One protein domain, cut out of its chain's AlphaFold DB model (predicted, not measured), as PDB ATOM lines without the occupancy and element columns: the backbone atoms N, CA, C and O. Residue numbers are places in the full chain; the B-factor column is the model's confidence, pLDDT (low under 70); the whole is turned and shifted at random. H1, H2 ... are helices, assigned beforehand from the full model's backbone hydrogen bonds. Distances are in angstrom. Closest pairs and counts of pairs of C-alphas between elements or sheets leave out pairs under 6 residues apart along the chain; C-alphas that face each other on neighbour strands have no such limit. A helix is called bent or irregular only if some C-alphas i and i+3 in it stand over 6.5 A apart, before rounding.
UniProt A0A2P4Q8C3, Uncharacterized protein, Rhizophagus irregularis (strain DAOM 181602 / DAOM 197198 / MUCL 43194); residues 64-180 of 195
ATOM      1  N   MET A  64     156.492 -44.756  94.272       91.50
ATOM      2  CA  MET A  64     157.121 -43.876  95.263       91.50
ATOM      3  C   MET A  64     156.732 -44.253  96.692       91.50
ATOM      4  O   MET A  64     157.562 -44.165  97.593       91.50
ATOM      5  N   LYS A  65     155.487 -44.698  96.899       93.31
ATOM      6  CA  LYS A  65     155.031 -45.210  98.192       93.31
ATOM      7  C   LYS A  65     155.799 -46.469  98.591       93.31
ATOM      8  O   LYS A  65     156.247 -46.532  99.722       93.31
ATOM      9  N   GLU A  66     155.993 -47.419  97.681       94.44
ATOM     10  CA  GLU A  66     156.807 -48.616  97.935       94.44
ATOM     11  C   GLU A  66     158.244 -48.254  98.345       94.44
ATOM     12  O   GLU A  66     158.732 -48.747  99.355       94.44
ATOM     13  N   ILE A  67     158.892 -47.326  97.630       92.81
ATOM     14  CA  ILE A  67     160.239 -46.840  97.985       92.81
ATOM     15  C   ILE A  67     160.252 -46.212  99.383       92.81
ATOM     16  O   ILE A  67     161.169 -46.454 100.167       92.81
ATOM     17  N   TYR A  68     159.249 -45.389  99.693       94.31
ATOM     18  CA  TYR A  68     159.148 -44.752 101.000       94.31
ATOM     19  C   TYR A  68     158.872 -45.765 102.117       94.31
ATOM     20  O   TYR A  68     159.464 -45.659 103.188       94.31
ATOM     21  N   ASP A  69     158.010 -46.752 101.871       93.56
ATOM     22  CA  ASP A  69     157.706 -47.813 102.828       93.56
ATOM     23  C   ASP A  69     158.983 -48.626 103.135       93.56
ATOM     24  O   ASP A  69     159.293 -48.818 104.309       93.56
ATOM     25  N   ILE A  70     159.796 -48.958 102.118       93.94
ATOM     26  CA  ILE A  70     161.119 -49.594 102.297       93.94
ATOM     27  C   ILE A  70     162.042 -48.716 103.153       93.94
ATOM     28  O   ILE A  70     162.627 -49.190 104.121       93.94
ATOM     29  N   TYR A  71     162.142 -47.417 102.856       93.81
ATOM     30  CA  TYR A  71     162.975 -46.496 103.640       93.81
ATOM     31  C   TYR A  71     162.550 -46.427 105.117       93.81
ATOM     32  O   TYR A  71     163.384 -46.382 106.022       93.81
ATOM     33  N   VAL A  72     161.240 -46.410 105.377       94.75
ATOM     34  CA  VAL A  72     160.701 -46.417 106.742       94.75
ATOM     35  C   VAL A  72     161.025 -47.729 107.455       94.75
ATOM     36  O   VAL A  72     161.319 -47.706 108.651       94.75
ATOM     37  N   GLU A  73     160.956 -48.861 106.755       93.25
ATOM     38  CA  GLU A  73     161.345 -50.170 107.287       93.25
ATOM     39  C   GLU A  73     162.837 -50.219 107.636       93.25
ATOM     40  O   GLU A  73     163.172 -50.591 108.762       93.25
ATOM     41  N   ASP A  74     163.711 -49.737 106.750       92.06
ATOM     42  CA  ASP A  74     165.158 -49.665 106.985       92.06
ATOM     43  C   ASP A  74     165.499 -48.791 108.200       92.06
ATOM     44  O   ASP A  74     166.277 -49.193 109.068       92.06
ATOM     45  N   MET A  75     164.871 -47.616 108.335       93.25
ATOM     46  CA  MET A  75     165.092 -46.766 109.511       93.25
ATOM     47  C   MET A  75     164.657 -47.442 110.815       93.25
ATOM     48  O   MET A  75     165.327 -47.300 111.838       93.25
ATOM     49  N   LYS A  76     163.538 -48.178 110.801       93.62
ATOM     50  CA  LYS A  76     163.090 -48.942 111.974       93.62
ATOM     51  C   LYS A  76     164.060 -50.065 112.308       93.62
ATOM     52  O   LYS A  76     164.316 -50.296 113.488       93.62
ATOM     53  N   TYR A  77     164.589 -50.743 111.292       88.06
ATOM     54  CA  TYR A  77     165.583 -51.790 111.468       88.06
ATOM     55  C   TYR A  77     166.846 -51.235 112.139       88.06
ATOM     56  O   TYR A  77     167.214 -51.721 113.205       88.06
ATOM     57  N   GLU A  78     167.445 -50.167 111.604       88.75
ATOM     58  CA  GLU A  78     168.662 -49.554 112.166       88.75
ATOM     59  C   GLU A  78     168.458 -48.974 113.574       88.75
ATOM     60  O   GLU A  78     169.323 -49.112 114.449       88.75
ATOM     61  N   GLN A  79     167.290 -48.378 113.837       92.62
ATOM     62  CA  GLN A  79     166.934 -47.953 115.190       92.62
ATOM     63  C   GLN A  79     166.863 -49.157 116.136       92.62
ATOM     64  O   GLN A  79     167.478 -49.134 117.198       92.62
ATOM     65  N   GLY A  80     166.196 -50.239 115.723       91.00
ATOM     66  CA  GLY A  80     166.115 -51.479 116.493       91.00
ATOM     67  C   GLY A  80     167.486 -52.097 116.771       91.00
ATOM     68  O   GLY A  80     167.746 -52.520 117.896       91.00
ATOM     69  N   LYS A  81     168.405 -52.078 115.795       89.44
ATOM     70  CA  LYS A  81     169.799 -52.512 115.992       89.44
ATOM     71  C   LYS A  81     170.478 -51.731 117.120       89.44
ATOM     72  O   LYS A  81     171.145 -52.314 117.975       89.44
ATOM     73  N   THR A  82     170.319 -50.409 117.101       91.75
ATOM     74  CA  THR A  82     170.914 -49.494 118.084       91.75
ATOM     75  C   THR A  82     170.305 -49.701 119.469       91.75
ATOM     76  O   THR A  82     171.035 -49.829 120.452       91.75
ATOM     77  N   ASP A  83     168.979 -49.810 119.541       94.25
ATOM     78  CA  ASP A  83     168.243 -50.053 120.781       94.25
ATOM     79  C   ASP A  83     168.621 -51.407 121.397       94.25
ATOM     80  O   ASP A  83     168.795 -51.507 122.612       94.25
ATOM     81  N   ALA A  84     168.805 -52.447 120.576       88.50
ATOM     82  CA  ALA A  84     169.246 -53.760 121.030       88.50
ATOM     83  C   ALA A  84     170.668 -53.716 121.604       88.50
ATOM     84  O   ALA A  84     170.896 -54.250 122.689       88.50
ATOM     85  N   GLY A  85     171.607 -53.051 120.920       88.62
ATOM     86  CA  GLY A  85     172.964 -52.837 121.435       88.62
ATOM     87  C   GLY A  85     172.956 -52.123 122.788       88.62
ATOM     88  O   GLY A  85     173.580 -52.591 123.737       88.62
ATOM     89  N   LEU A  86     172.164 -51.052 122.913       92.81
ATOM     90  CA  LEU A  86     172.008 -50.313 124.166       92.81
ATOM     91  C   LEU A  86     171.374 -51.163 125.279       92.81
ATOM     92  O   LEU A  86     171.867 -51.165 126.403       92.81
ATOM     93  N   ARG A  87     170.287 -51.892 124.985       91.31
ATOM     94  CA  ARG A  87     169.564 -52.719 125.971       91.31
ATOM     95  C   ARG A  87     170.453 -53.805 126.570       91.31
ATOM     96  O   ARG A  87     170.297 -54.142 127.741       91.31
ATOM     97  N   TRP A  88     171.345 -54.356 125.760       86.69
ATOM     98  CA  TRP A  88     172.235 -55.443 126.146       86.69
ATOM     99  C   TRP A  88     173.658 -54.984 126.508       86.69
ATOM    100  O   TRP A  88     174.511 -55.832 126.764       86.69
ATOM    101  N   ASP A  89     173.909 -53.671 126.540       90.69
ATOM    102  CA  ASP A  89     175.215 -53.055 126.820       90.69
ATOM    103  C   ASP A  89     176.356 -53.638 125.955       90.69
ATOM    104  O   ASP A  89     177.394 -54.097 126.430       90.69
ATOM    105  N   THR A  90     176.122 -53.696 124.643       85.75
ATOM    106  CA  THR A  90     177.019 -54.326 123.663       85.75
ATOM    107  C   THR A  90     176.947 -53.622 122.298       85.75
ATOM    108  O   THR A  90     176.185 -52.678 122.100       85.75
ATOM    109  N   THR A  91     177.740 -54.068 121.315       88.75
ATOM    110  CA  THR A  91     177.624 -53.597 119.924       88.75
ATOM    111  C   THR A  91     176.264 -53.951 119.325       88.75
ATOM    112  O   THR A  91     175.690 -54.989 119.656       88.75
ATOM    113  N   SER A  92     175.769 -53.131 118.397       87.31
ATOM    114  CA  SER A  92     174.468 -53.330 117.751       87.31
ATOM    115  C   SER A  92     174.311 -54.730 117.143       87.31
ATOM    116  O   SER A  92     173.297 -55.386 117.362       87.31
ATOM    117  N   GLU A  93     175.331 -55.251 116.449       83.19
ATOM    118  CA  GLU A  93     175.311 -56.607 115.874       83.19
ATOM    119  C   GLU A  93     175.152 -57.695 116.944       83.19
ATOM    120  O   GLU A  93     174.355 -58.619 116.778       83.19
ATOM    121  N   LYS A  94     175.894 -57.586 118.052       82.06
ATOM    122  CA  LYS A  94     175.829 -58.560 119.148       82.06
ATOM    123  C   LYS A  94     174.525 -58.430 119.939       82.06
ATOM    124  O   LYS A  94     173.986 -59.442 120.376       82.06
ATOM    125  N   GLY A  95     173.991 -57.216 120.067       86.56
ATOM    126  CA  GLY A  95     172.712 -56.953 120.724       86.56
ATOM    127  C   GLY A  95     171.536 -57.602 119.992       86.56
ATOM    128  O   GLY A  95     170.691 -58.222 120.631       86.56
ATOM    129  N   ILE A  96     171.512 -57.534 118.657       86.00
ATOM    130  CA  ILE A  96     170.493 -58.218 117.834       86.00
ATOM    131  C   ILE A  96     170.617 -59.730 117.968       86.00
ATOM    132  O   ILE A  96     169.609 -60.416 118.103       86.00
ATOM    133  N   TYR A  97     171.844 -60.255 117.944       83.12
ATOM    134  CA  TYR A  97     172.072 -61.685 118.126       83.12
ATOM    135  C   TYR A  97     171.543 -62.168 119.484       83.12
ATOM    136  O   TYR A  97     170.814 -63.156 119.553       83.12
ATOM    137  N   GLN A  98     171.845 -61.439 120.561       84.19
ATOM    138  CA  GLN A  98     171.337 -61.748 121.899       84.19
ATOM    139  C   GLN A  98     169.812 -61.631 121.989       84.19
ATOM    140  O   GLN A  98     169.173 -62.497 122.578       84.19
ATOM    141  N   GLU A  99     169.210 -60.611 121.372       87.12
ATOM    142  CA  GLU A  99     167.753 -60.494 121.288       87.12
ATOM    143  C   GLU A  99     167.118 -61.669 120.540       87.12
ATOM    144  O   GLU A  99     166.150 -62.243 121.035       87.12
ATOM    145  N   GLY A 100     167.680 -62.062 119.395       85.62
ATOM    146  CA  GLY A 100     167.226 -63.216 118.620       85.62
ATOM    147  C   GLY A 100     167.256 -64.506 119.438       85.62
ATOM    148  O   GLY A 100     166.235 -65.186 119.549       85.62
ATOM    149  N   LEU A 101     168.381 -64.786 120.105       84.00
ATOM    150  CA  LEU A 101     168.510 -65.939 120.998       84.00
ATOM    151  C   LEU A 101     167.500 -65.904 122.150       84.00
ATOM    152  O   LEU A 101     166.872 -66.917 122.457       84.00
ATOM    153  N   CYS A 102     167.326 -64.750 122.798       87.00
ATOM    154  CA  CYS A 102     166.354 -64.605 123.878       87.00
ATOM    155  C   CYS A 102     164.923 -64.836 123.388       87.00
ATOM    156  O   CYS A 102     164.179 -65.566 124.041       87.00
ATOM    157  N   ASN A 103     164.546 -64.273 122.239       90.00
ATOM    158  CA  ASN A 103     163.228 -64.481 121.644       90.00
ATOM    159  C   ASN A 103     162.996 -65.961 121.323       90.00
ATOM    160  O   ASN A 103     161.965 -66.513 121.699       90.00
ATOM    161  N   MET A 104     163.986 -66.632 120.731       89.38
ATOM    162  CA  MET A 104     163.901 -68.056 120.416       89.38
ATOM    163  C   MET A 104     163.746 -68.929 121.672       89.38
ATOM    164  O   MET A 104     162.907 -69.829 121.705       89.38
ATOM    165  N   LEU A 105     164.488 -68.636 122.744       89.81
ATOM    166  CA  LEU A 105     164.341 -69.331 124.030       89.81
ATOM    167  C   LEU A 105     162.968 -69.082 124.674       89.81
ATOM    168  O   LEU A 105     162.367 -70.002 125.238       89.81
ATOM    169  N   MET A 106     162.445 -67.857 124.584       94.00
ATOM    170  CA  MET A 106     161.097 -67.525 125.059       94.00
ATOM    171  C   MET A 106     160.017 -68.270 124.261       94.00
ATOM    172  O   MET A 106     159.054 -68.781 124.839       94.00
ATOM    173  N   GLU A 107     160.184 -68.396 122.945       94.69
ATOM    174  CA  GLU A 107     159.284 -69.184 122.104       94.69
ATOM    175  C   GLU A 107     159.354 -70.678 122.423       94.69
ATOM    176  O   GLU A 107     158.308 -71.312 122.570       94.69
ATOM    177  N   TYR A 108     160.557 -71.230 122.594       94.62
ATOM    178  CA  TYR A 108     160.755 -72.628 122.979       94.62
ATOM    179  C   TYR A 108     160.077 -72.946 124.310       94.62
ATOM    180  O   TYR A 108     159.314 -73.906 124.414       94.62
ATOM    181  N   THR A 109     160.326 -72.127 125.333       95.62
ATOM    182  CA  THR A 109     159.740 -72.328 126.666       95.62
ATOM    183  C   THR A 109     158.218 -72.225 126.636       95.62
ATOM    184  O   THR A 109     157.547 -73.049 127.257       95.62
ATOM    185  N   THR A 110     157.664 -71.294 125.852       97.12
ATOM    186  CA  THR A 110     156.214 -71.182 125.630       97.12
ATOM    187  C   THR A 110     155.657 -72.423 124.930       97.12
ATOM    188  O   THR A 110     154.712 -73.036 125.420       97.12
ATOM    189  N   ALA A 111     156.260 -72.840 123.813       97.31
ATOM    190  CA  ALA A 111     155.814 -74.003 123.048       97.31
ATOM    191  C   ALA A 111     155.874 -75.292 123.879       97.31
ATOM    192  O   ALA A 111     154.945 -76.102 123.851       97.31
ATOM    193  N   ARG A 112     156.944 -75.458 124.661       97.31
ATOM    194  CA  ARG A 112     157.121 -76.597 125.561       97.31
ATOM    195  C   ARG A 112     156.091 -76.597 126.683       97.31
ATOM    196  O   ARG A 112     155.497 -77.639 126.946       97.31
ATOM    197  N   HIS A 113     155.838 -75.445 127.301       97.75
ATOM    198  CA  HIS A 113     154.795 -75.312 128.315       97.75
ATOM    199  C   HIS A 113     153.414 -75.681 127.752       97.75
ATOM    200  O   HIS A 113     152.690 -76.455 128.373       97.75
ATOM    201  N   ASP A 114     153.055 -75.185 126.565       97.94
ATOM    202  CA  ASP A 114     151.770 -75.496 125.926       97.94
ATOM    203  C   ASP A 114     151.622 -76.998 125.636       97.94
ATOM    204  O   ASP A 114     150.563 -77.587 125.881       97.94
ATOM    205  N   TYR A 115     152.695 -77.633 125.154       97.94
ATOM    206  CA  TYR A 115     152.748 -79.078 124.941       97.94
ATOM    207  C   TYR A 115     152.550 -79.862 126.248       97.94
ATOM    208  O   TYR A 115     151.686 -80.740 126.317       97.94
ATOM    209  N   GLU A 116     153.306 -79.529 127.297       97.38
ATOM    210  CA  GLU A 116     153.227 -80.185 128.607       97.38
ATOM    211  C   GLU A 116     151.845 -79.988 129.257       97.38
ATOM    212  O   GLU A 116     151.259 -80.937 129.785       97.38
ATOM    213  N   LEU A 117     151.272 -78.787 129.150       96.69
ATOM    214  CA  LEU A 117     149.933 -78.481 129.647       96.69
ATOM    215  C   LEU A 117     148.870 -79.330 128.940       96.69
ATOM    216  O   LEU A 117     147.992 -79.901 129.595       96.69
ATOM    217  N   LYS A 118     148.963 -79.468 127.611       96.31
ATOM    218  CA  LYS A 118     148.044 -80.319 126.850       96.31
ATOM    219  C   LYS A 118     148.214 -81.793 127.211       96.31
ATOM    220  O   LYS A 118     147.220 -82.510 127.334       96.31
ATOM    221  N   LEU A 119     149.446 -82.247 127.427       95.44
ATOM    222  CA  LEU A 119     149.738 -83.619 127.838       95.44
ATOM    223  C   LEU A 119     149.066 -83.953 129.181       95.44
ATOM    224  O   LEU A 119     148.439 -85.007 129.321       95.44
ATOM    225  N   LEU A 120     149.127 -83.027 130.144       95.12
ATOM    226  CA  LEU A 120     148.443 -83.142 131.434       95.12
ATOM    227  C   LEU A 120     146.914 -83.149 131.287       95.12
ATOM    228  O   LEU A 120     146.237 -83.976 131.905       95.12
ATOM    229  N   GLU A 121     146.358 -82.276 130.441       93.31
ATOM    230  CA  GLU A 121     144.919 -82.237 130.158       93.31
ATOM    231  C   GLU A 121     144.423 -83.592 129.625       93.31
ATOM    232  O   GLU A 121     143.439 -84.148 130.122       93.31
ATOM    233  N   VAL A 122     145.129 -84.163 128.646       91.06
ATOM    234  CA  VAL A 122     144.788 -85.464 128.054       91.06
ATOM    235  C   VAL A 122     144.917 -86.585 129.081       91.06
ATOM    236  O   VAL A 122     144.009 -87.409 129.191       91.06
ATOM    237  N   SER A 123     145.982 -86.580 129.887       88.88
ATOM    238  CA  SER A 123     146.183 -87.563 130.955       88.88
ATOM    239  C   SER A 123     145.026 -87.552 131.964       88.88
ATOM    240  O   SER A 123     144.411 -88.592 132.208       88.88
ATOM    241  N   SER A 124     144.632 -86.375 132.462       83.81
ATOM    242  CA  SER A 124     143.537 -86.237 133.439       83.81
ATOM    243  C   SER A 124     142.167 -86.668 132.891       83.81
ATOM    244  O   SER A 124     141.367 -87.284 133.599       83.81
ATOM    245  N   ASN A 125     141.905 -86.421 131.605       73.75
ATOM    246  CA  ASN A 125     140.644 -86.772 130.953       73.75
ATOM    247  C   ASN A 125     140.416 -88.292 130.843       73.75
ATOM    248  O   ASN A 125     139.264 -88.731 130.787       73.75
ATOM    249  N   THR A 126     141.479 -89.104 130.835       65.06
ATOM    250  CA  THR A 126     141.372 -90.573 130.726       65.06
ATOM    251  C   THR A 126     140.877 -91.262 132.004       65.06
ATOM    252  O   THR A 126     140.463 -92.419 131.948       65.06
ATOM    253  N   GLN A 127     140.836 -90.561 133.143       59.19
ATOM    254  CA  GLN A 127     140.529 -91.140 134.457       59.19
ATOM    255  C   GLN A 127     139.049 -91.021 134.881       59.19
ATOM    256  O   GLN A 127     138.724 -91.017 136.069       59.19
ATOM    257  N   THR A 128     138.109 -90.923 133.937       58.38
ATOM    258  CA  THR A 128     136.677 -90.835 134.279       58.38
ATOM    259  C   THR A 128     136.064 -92.216 134.557       58.38
ATOM    260  O   THR A 128     136.002 -93.088 133.693       58.38
ATOM    261  N   VAL A 129     135.593 -92.408 135.795       57.00
ATOM    262  CA  VAL A 129     134.985 -93.647 136.319       57.00
ATOM    263  C   VAL A 129     133.696 -94.013 135.558       57.00
ATOM    264  O   VAL A 129     132.897 -93.121 135.249       57.00
ATOM    265  N   PRO A 130     133.420 -95.306 135.285       58.78
ATOM    266  CA  PRO A 130     132.199 -95.705 134.597       58.78
ATOM    267  C   PRO A 130     130.960 -95.429 135.461       58.78
ATOM    268  O   PRO A 130     130.705 -96.106 136.453       58.78
ATOM    269  N   VAL A 131     130.145 -94.456 135.053       65.00
ATOM    270  CA  VAL A 131     128.778 -94.283 135.570       65.00
ATOM    271  C   VAL A 131     127.880 -95.334 134.915       65.00
ATOM    272  O   VAL A 131     127.863 -95.434 133.685       65.00
ATOM    273  N   SER A 132     127.119 -96.091 135.713       68.50
ATOM    274  CA  SER A 132     126.164 -97.083 135.208       68.50
ATOM    275  C   SER A 132     125.097 -96.405 134.341       68.50
ATOM    276  O   SER A 132     124.224 -95.705 134.853       68.50
ATOM    277  N   LEU A 133     125.171 -96.604 133.025       72.31
ATOM    278  CA  LEU A 133     124.216 -96.078 132.049       72.31
ATOM    279  C   LEU A 133     123.567 -97.193 131.237       72.31
ATOM    280  O   LEU A 133     124.054 -98.322 131.172       72.31
ATOM    281  N   LYS A 134     122.477 -96.842 130.548       84.19
ATOM    282  CA  LYS A 134     121.867 -97.709 129.538       84.19
ATOM    283  C   LYS A 134     122.863 -97.964 128.396       84.19
ATOM    284  O   LYS A 134     123.604 -97.071 127.987       84.19
ATOM    285  N   LYS A 135     122.836 -99.171 127.813       83.50
ATOM    286  CA  LYS A 135     123.773 -99.604 126.748       83.50
ATOM    287  C   LYS A 135     123.856 -98.647 125.548       83.50
ATOM    288  O   LYS A 135     124.929 -98.477 124.975       83.50
ATOM    289  N   SER A 136     122.738 -98.049 125.135       84.00
ATOM    290  CA  SER A 136     122.702 -97.104 124.008       84.00
ATOM    291  C   SER A 136     123.451 -95.804 124.316       84.00
ATOM    292  O   SER A 136     124.200 -95.312 123.473       84.00
ATOM    293  N   GLU A 137     123.297 -95.280 125.530       83.25
ATOM    294  CA  GLU A 137     123.978 -94.069 125.997       83.25
ATOM    295  C   GLU A 137     125.470 -94.330 126.217       83.25
ATOM    296  O   GLU A 137     126.302 -93.502 125.847       83.25
ATOM    297  N   GLN A 138     125.822 -95.515 126.725       83.00
ATOM    298  CA  GLN A 138     127.211 -95.949 126.861       83.00
ATOM    299  C   GLN A 138     127.935 -95.960 125.506       83.00
ATOM    300  O   GLN A 138     128.989 -95.343 125.376       83.00
ATOM    301  N   ARG A 139     127.328 -96.560 124.468       84.94
ATOM    302  CA  ARG A 139     127.890 -96.558 123.104       84.94
ATOM    303  C   ARG A 139     128.049 -95.154 122.520       84.94
ATOM    304  O   ARG A 139     128.991 -94.914 121.770       84.94
ATOM    305  N   LYS A 140     127.125 -94.232 122.812       87.56
ATOM    306  CA  LYS A 140     127.233 -92.841 122.345       87.56
ATOM    307  C   LYS A 140     128.425 -92.137 123.000       87.56
ATOM    308  O   LYS A 140     129.230 -91.549 122.284       87.56
ATOM    309  N   ARG A 141     128.573 -92.262 124.325       83.50
ATOM    310  CA  ARG A 141     129.702 -91.668 125.063       83.50
ATOM    311  C   ARG A 141     131.052 -92.227 124.631       83.50
ATOM    312  O   ARG A 141     132.004 -91.471 124.510       83.50
ATOM    313  N   GLU A 142     131.131 -93.521 124.340       84.31
ATOM    314  CA  GLU A 142     132.364 -94.154 123.860       84.31
ATOM    315  C   GLU A 142     132.816 -93.597 122.501       84.31
ATOM    316  O   GLU A 142     133.988 -93.270 122.323       84.31
ATOM    317  N   LYS A 143     131.883 -93.387 121.562       89.00
ATOM    318  CA  LYS A 143     132.187 -92.746 120.269       89.00
ATOM    319  C   LYS A 143     132.635 -91.293 120.425       89.00
ATOM    320  O   LYS A 143     133.545 -90.851 119.726       89.00
ATOM    321  N   GLU A 144     131.994 -90.540 121.317       88.44
ATOM    322  CA  GLU A 144     132.390 -89.159 121.620       88.44
ATOM    323  C   GLU A 144     133.786 -89.104 122.254       88.44
ATOM    324  O   GLU A 144     134.601 -88.274 121.851       88.44
ATOM    325  N   LEU A 145     134.092 -90.030 123.167       87.56
ATOM    326  CA  LEU A 145     135.408 -90.159 123.787       87.56
ATOM    327  C   LEU A 145     136.489 -90.499 122.753       87.56
ATOM    328  O   LEU A 145     137.519 -89.836 122.721       87.56
ATOM    329  N   GLN A 146     136.242 -91.460 121.858       87.50
ATOM    330  CA  GLN A 146     137.172 -91.788 120.770       87.50
ATOM    331  C   GLN A 146     137.432 -90.585 119.856       87.50
ATOM    332  O   GLN A 146     138.576 -90.301 119.510       87.50
ATOM    333  N   LYS A 147     136.382 -89.833 119.501       92.00
ATOM    334  CA  LYS A 147     136.525 -88.609 118.701       92.00
ATOM    335  C   LYS A 147     137.344 -87.543 119.433       92.00
ATOM    336  O   LYS A 147     138.101 -86.824 118.786       92.00
ATOM    337  N   LYS A 148     137.184 -87.424 120.754       91.31
ATOM    338  CA  LYS A 148     137.980 -86.515 121.583       91.31
ATOM    339  C   LYS A 148     139.451 -86.937 121.608       91.31
ATOM    340  O   LYS A 148     140.289 -86.108 121.294       91.31
ATOM    341  N   ILE A 149     139.741 -88.216 121.859       90.38
ATOM    342  CA  ILE A 149     141.108 -88.768 121.858       90.38
ATOM    343  C   ILE A 149     141.818 -88.483 120.530       90.38
ATOM    344  O   ILE A 149     142.952 -88.023 120.529       90.38
ATOM    345  N   LEU A 150     141.143 -88.701 119.396       93.62
ATOM    346  CA  LEU A 150     141.721 -88.421 118.078       93.62
ATOM    347  C   LEU A 150     142.094 -86.942 117.907       93.62
ATOM    348  O   LEU A 150     143.190 -86.640 117.449       93.62
ATOM    349  N   LYS A 151     141.205 -86.024 118.301       94.94
ATOM    350  CA  LYS A 151     141.475 -84.580 118.238       94.94
ATOM    351  C   LYS A 151     142.588 -84.153 119.187       94.94
ATOM    352  O   LYS A 151     143.418 -83.330 118.825       94.94
ATOM    353  N   ASP A 152     142.581 -84.683 120.403       95.56
ATOM    354  CA  ASP A 152     143.596 -84.382 121.405       95.56
ATOM    355  C   ASP A 152     144.983 -84.854 120.940       95.56
ATOM    356  O   ASP A 152     145.952 -84.115 121.094       95.56
ATOM    357  N   ASN A 153     145.064 -86.020 120.291       95.31
ATOM    358  CA  ASN A 153     146.296 -86.517 119.677       95.31
ATOM    359  C   ASN A 153     146.779 -85.621 118.528       95.31
ATOM    360  O   ASN A 153     147.963 -85.315 118.477       95.31
ATOM    361  N   GLU A 154     145.881 -85.157 117.651       97.00
ATOM    362  CA  GLU A 154     146.238 -84.224 116.568       97.00
ATOM    363  C   GLU A 154     146.809 -82.905 117.120       97.00
ATOM    364  O   GLU A 154     147.777 -82.363 116.591       97.00
ATOM    365  N   ILE A 155     146.229 -82.383 118.205       97.56
ATOM    366  CA  ILE A 155     146.740 -81.174 118.866       97.56
ATOM    367  C   ILE A 155     148.118 -81.442 119.481       97.56
ATOM    368  O   ILE A 155     149.018 -80.621 119.324       97.56
ATOM    369  N   LEU A 156     148.290 -82.574 120.168       97.19
ATOM    370  CA  LEU A 156     149.568 -82.950 120.775       97.19
ATOM    371  C   LEU A 156     150.681 -83.116 119.740       97.19
ATOM    372  O   LEU A 156     151.798 -82.681 119.998       97.19
ATOM    373  N   GLU A 157     150.380 -83.715 118.588       97.56
ATOM    374  CA  GLU A 157     151.325 -83.868 117.480       97.56
ATOM    375  C   GLU A 157     151.785 -82.500 116.970       97.56
ATOM    376  O   GLU A 157     152.975 -82.212 116.993       97.56
ATOM    377  N   ARG A 158     150.851 -81.588 116.671       98.06
ATOM    378  CA  ARG A 158     151.196 -80.222 116.234       98.06
ATOM    379  C   ARG A 158     152.025 -79.448 117.259       98.06
ATOM    380  O   ARG A 158     152.919 -78.691 116.886       98.06
ATOM    381  N   LEU A 159     151.698 -79.577 118.547       98.12
ATOM    382  CA  LEU A 159     152.449 -78.915 119.617       98.12
ATOM    383  C   LEU A 159     153.861 -79.491 119.735       98.12
ATOM    384  O   LEU A 159     154.813 -78.729 119.880       98.12
ATOM    385  N   ARG A 160     154.001 -80.815 119.621       97.94
ATOM    386  CA  ARG A 160     155.299 -81.486 119.608       97.94
ATOM    387  C   ARG A 160     156.138 -81.060 118.407       97.94
ATOM    388  O   ARG A 160     157.278 -80.664 118.604       97.94
ATOM    389  N   ASP A 161     155.561 -81.053 117.210       97.50
ATOM    390  CA  ASP A 161     156.247 -80.625 115.988       97.50
ATOM    391  C   ASP A 161     156.770 -79.192 116.114       97.50
ATOM    392  O   ASP A 161     157.873 -78.881 115.672       97.50
ATOM    393  N   ARG A 162     155.999 -78.307 116.761       97.12
ATOM    394  CA  ARG A 162     156.437 -76.936 117.043       97.12
ATOM    395  C   ARG A 162     157.630 -76.901 117.998       97.12
ATOM    396  O   ARG A 162     158.553 -76.130 117.758       97.12
ATOM    397  N   VAL A 163     157.609 -77.698 119.068       97.50
ATOM    398  CA  VAL A 163     158.745 -77.806 120.000       97.50
ATOM    399  C   VAL A 163     159.981 -78.323 119.269       97.50
ATOM    400  O   VAL A 163     161.027 -77.687 119.356       97.50
ATOM    401  N   ASP A 164     159.846 -79.407 118.506       96.12
ATOM    402  CA  ASP A 164     160.947 -80.036 117.769       96.12
ATOM    403  C   ASP A 164     161.527 -79.084 116.703       96.12
ATOM    404  O   ASP A 164     162.743 -79.008 116.527       96.12
ATOM    405  N   ALA A 165     160.681 -78.298 116.030       94.81
ATOM    406  CA  ALA A 165     161.122 -77.296 115.060       94.81
ATOM    407  C   ALA A 165     161.945 -76.170 115.706       94.81
ATOM    408  O   ALA A 165     162.975 -75.777 115.159       94.81
ATOM    409  N   ILE A 166     161.513 -75.659 116.865       93.12
ATOM    410  CA  ILE A 166     162.246 -74.602 117.577       93.12
ATOM    411  C   ILE A 166     163.538 -75.164 118.181       93.12
ATOM    412  O   ILE A 166     164.577 -74.523 118.081       93.12
ATOM    413  N   ASP A 167     163.504 -76.365 118.762       91.75
ATOM    414  CA  ASP A 167     164.695 -77.040 119.299       91.75
ATOM    415  C   ASP A 167     165.758 -77.238 118.209       91.75
ATOM    416  O   ASP A 167     166.936 -76.927 118.399       91.75
ATOM    417  N   HIS A 168     165.322 -77.654 117.016       90.56
ATOM    418  CA  HIS A 168     166.193 -77.755 115.855       90.56
ATOM    419  C   HIS A 168     166.764 -76.395 115.438       90.56
ATOM    420  O   HIS A 168     167.966 -76.299 115.191       90.56
ATOM    421  N   ALA A 169     165.937 -75.344 115.400       87.62
ATOM    422  CA  ALA A 169     166.393 -73.990 115.092       87.62
ATOM    423  C   ALA A 169     167.469 -73.523 116.087       87.62
ATOM    424  O   ALA A 169     168.547 -73.117 115.652       87.62
ATOM    425  N   ILE A 170     167.241 -73.703 117.397       85.00
ATOM    426  CA  ILE A 170     168.213 -73.391 118.459       85.00
ATOM    427  C   ILE A 170     169.525 -74.129 118.204       85.00
ATOM    428  O   ILE A 170     170.586 -73.509 118.198       85.00
ATOM    429  N   TYR A 171     169.463 -75.441 117.964       82.06
ATOM    430  CA  TYR A 171     170.650 -76.242 117.684       82.06
ATOM    431  C   TYR A 171     171.417 -75.698 116.470       82.06
ATOM    432  O   TYR A 171     172.632 -75.517 116.536       82.06
ATOM    433  N   THR A 172     170.723 -75.391 115.371       80.94
ATOM    434  CA  THR A 172     171.370 -74.893 114.149       80.94
ATOM    435  C   THR A 172     171.938 -73.483 114.289       80.94
ATOM    436  O   THR A 172     173.046 -73.242 113.818       80.94
ATOM    437  N   GLU A 173     171.241 -72.559 114.950       74.62
ATOM    438  CA  GLU A 173     171.689 -71.168 115.104       74.62
ATOM    439  C   GLU A 173     172.803 -71.030 116.144       74.62
ATOM    440  O   GLU A 173     173.735 -70.245 115.969       74.62
ATOM    441  N   TYR A 174     172.749 -71.822 117.217       65.56
ATOM    442  CA  TYR A 174     173.763 -71.806 118.268       65.56
ATOM    443  C   TYR A 174     175.071 -72.481 117.828       65.56
ATOM    444  O   TYR A 174     176.155 -72.045 118.215       65.56
ATOM    445  N   HIS A 175     174.982 -73.527 116.998       62.34
ATOM    446  CA  HIS A 175     176.141 -74.274 116.502       62.34
ATOM    447  C   HIS A 175     176.599 -73.878 115.094       62.34
ATOM    448  O   HIS A 175     177.512 -74.510 114.562       62.34
ATOM    449  N   GLN A 176     176.031 -72.833 114.485       64.12
ATOM    450  CA  GLN A 176     176.630 -72.240 113.292       64.12
ATOM    451  C   GLN A 176     178.025 -71.713 113.652       64.12
ATOM    452  O   GLN A 176     178.156 -70.721 114.373       64.12
ATOM    453  N   GLU A 177     179.063 -72.395 113.151       54.53
ATOM    454  CA  GLU A 177     180.478 -72.102 113.424       54.53
ATOM    455  C   GLU A 177     180.786 -70.608 113.244       54.53
ATOM    456  O   GLU A 177     181.464 -70.015 114.074       54.53
ATOM    457  N   GLU A 178     180.201 -69.955 112.239       56.75
ATOM    458  CA  GLU A 178     180.414 -68.532 111.954       56.75
ATOM    459  C   GLU A 178     179.860 -67.569 113.018       56.75
ATOM    460  O   GLU A 178     180.401 -66.477 113.181       56.75
ATOM    461  N   VAL A 179     178.803 -67.934 113.749       56.72
ATOM    462  CA  VAL A 179     178.137 -67.049 114.725       56.72
ATOM    463  C   VAL A 179     178.581 -67.377 116.150       56.72
ATOM    464  O   VAL A 179     178.938 -66.469 116.907       56.72
ATOM    465  N   GLY A 180     178.665 -68.671 116.483       55.91
ATOM    466  CA  GLY A 180     179.168 -69.155 117.771       55.91
ATOM    467  C   GLY A 180     180.645 -68.818 118.007       55.91
ATOM    468  O   GLY A 180     181.007 -68.451 119.125       55.91
TER     469      GLY A 180
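Overview. This is residues 64 to 180 of the 195 residues of an uncharacterized protein of Rhizophagus irregularis (strain DAOM 181602 / DAOM 197198 / MUCL 43194) (UniProt A0A2P4Q8C3). Two long helices, H3 and H2, fold back on each other as a long, thin helical hairpin, and a third helix, H1, turns off at about a right angle from the start of H2, so that the three together make an L. Residues 64 to 77 of H1 stick out from the hairpin, and the tiny H4 follows the far end of H3. The printed part has 117 residues, with four named helices in the order H1, H2, H3, H4 and no named strand; the class is all helix. The whole is extended, with a radius of gyration of the C-alphas of 23.9 A, and spans 71 by 39 by 24 A.

Along the chain. H3, the longest helix, holds residues 135 to 174 and measures 57.8 A from first to last C-alpha. H2, residues 92 to 125, measures 49.4 A, and H1, residues 64 to 87, measures 34.3 A. H4 is residues 177 to 180. C-alpha 64 is at (157.121, -43.876, 95.263), C-alpha 135 at (123.773, -99.604, 126.748) and C-alpha 180 at (179.168, -69.155, 117.771).

Arrangement. H3 and H2 form a helical hairpin and touch, closest at the C-alphas of Leu 159 and Tyr 115, 5.3 A apart. They run opposite ways at a shallow tilt of 19 degrees. H1 touches H2 with residues 81 to 87 alone, and H2 touches H1 with residues 92 to 99 alone; their closest C-alphas, of Gly 85 and Ser 92, are 4.0 A apart. Their lines are about perpendicular, at 87 degrees. H4 is close to H3 but not clearly touching, with the closest C-alphas, of Tyr 174 and Gly 180, 6.0 A apart. H1 is apart from H3 and H4, and H2 is apart from H4. In H1, H2 and H3 every O i to N i+4 pair is within hydrogen-bond range; H4 is too short for such a pair, and its one O i to N i+3 pair is not within range.

Size, cuts and confidence. The C-alphas farthest apart, of Met 64 and Ser 132, are 73.4 A apart. The printed part has no cut. The links H1 to H2 and H3 to H4 are tight, and H2 to H3 is short. Mean pLDDT of the printed part is 87.0, with residues 126 to 132 and 174 to 180 under 70.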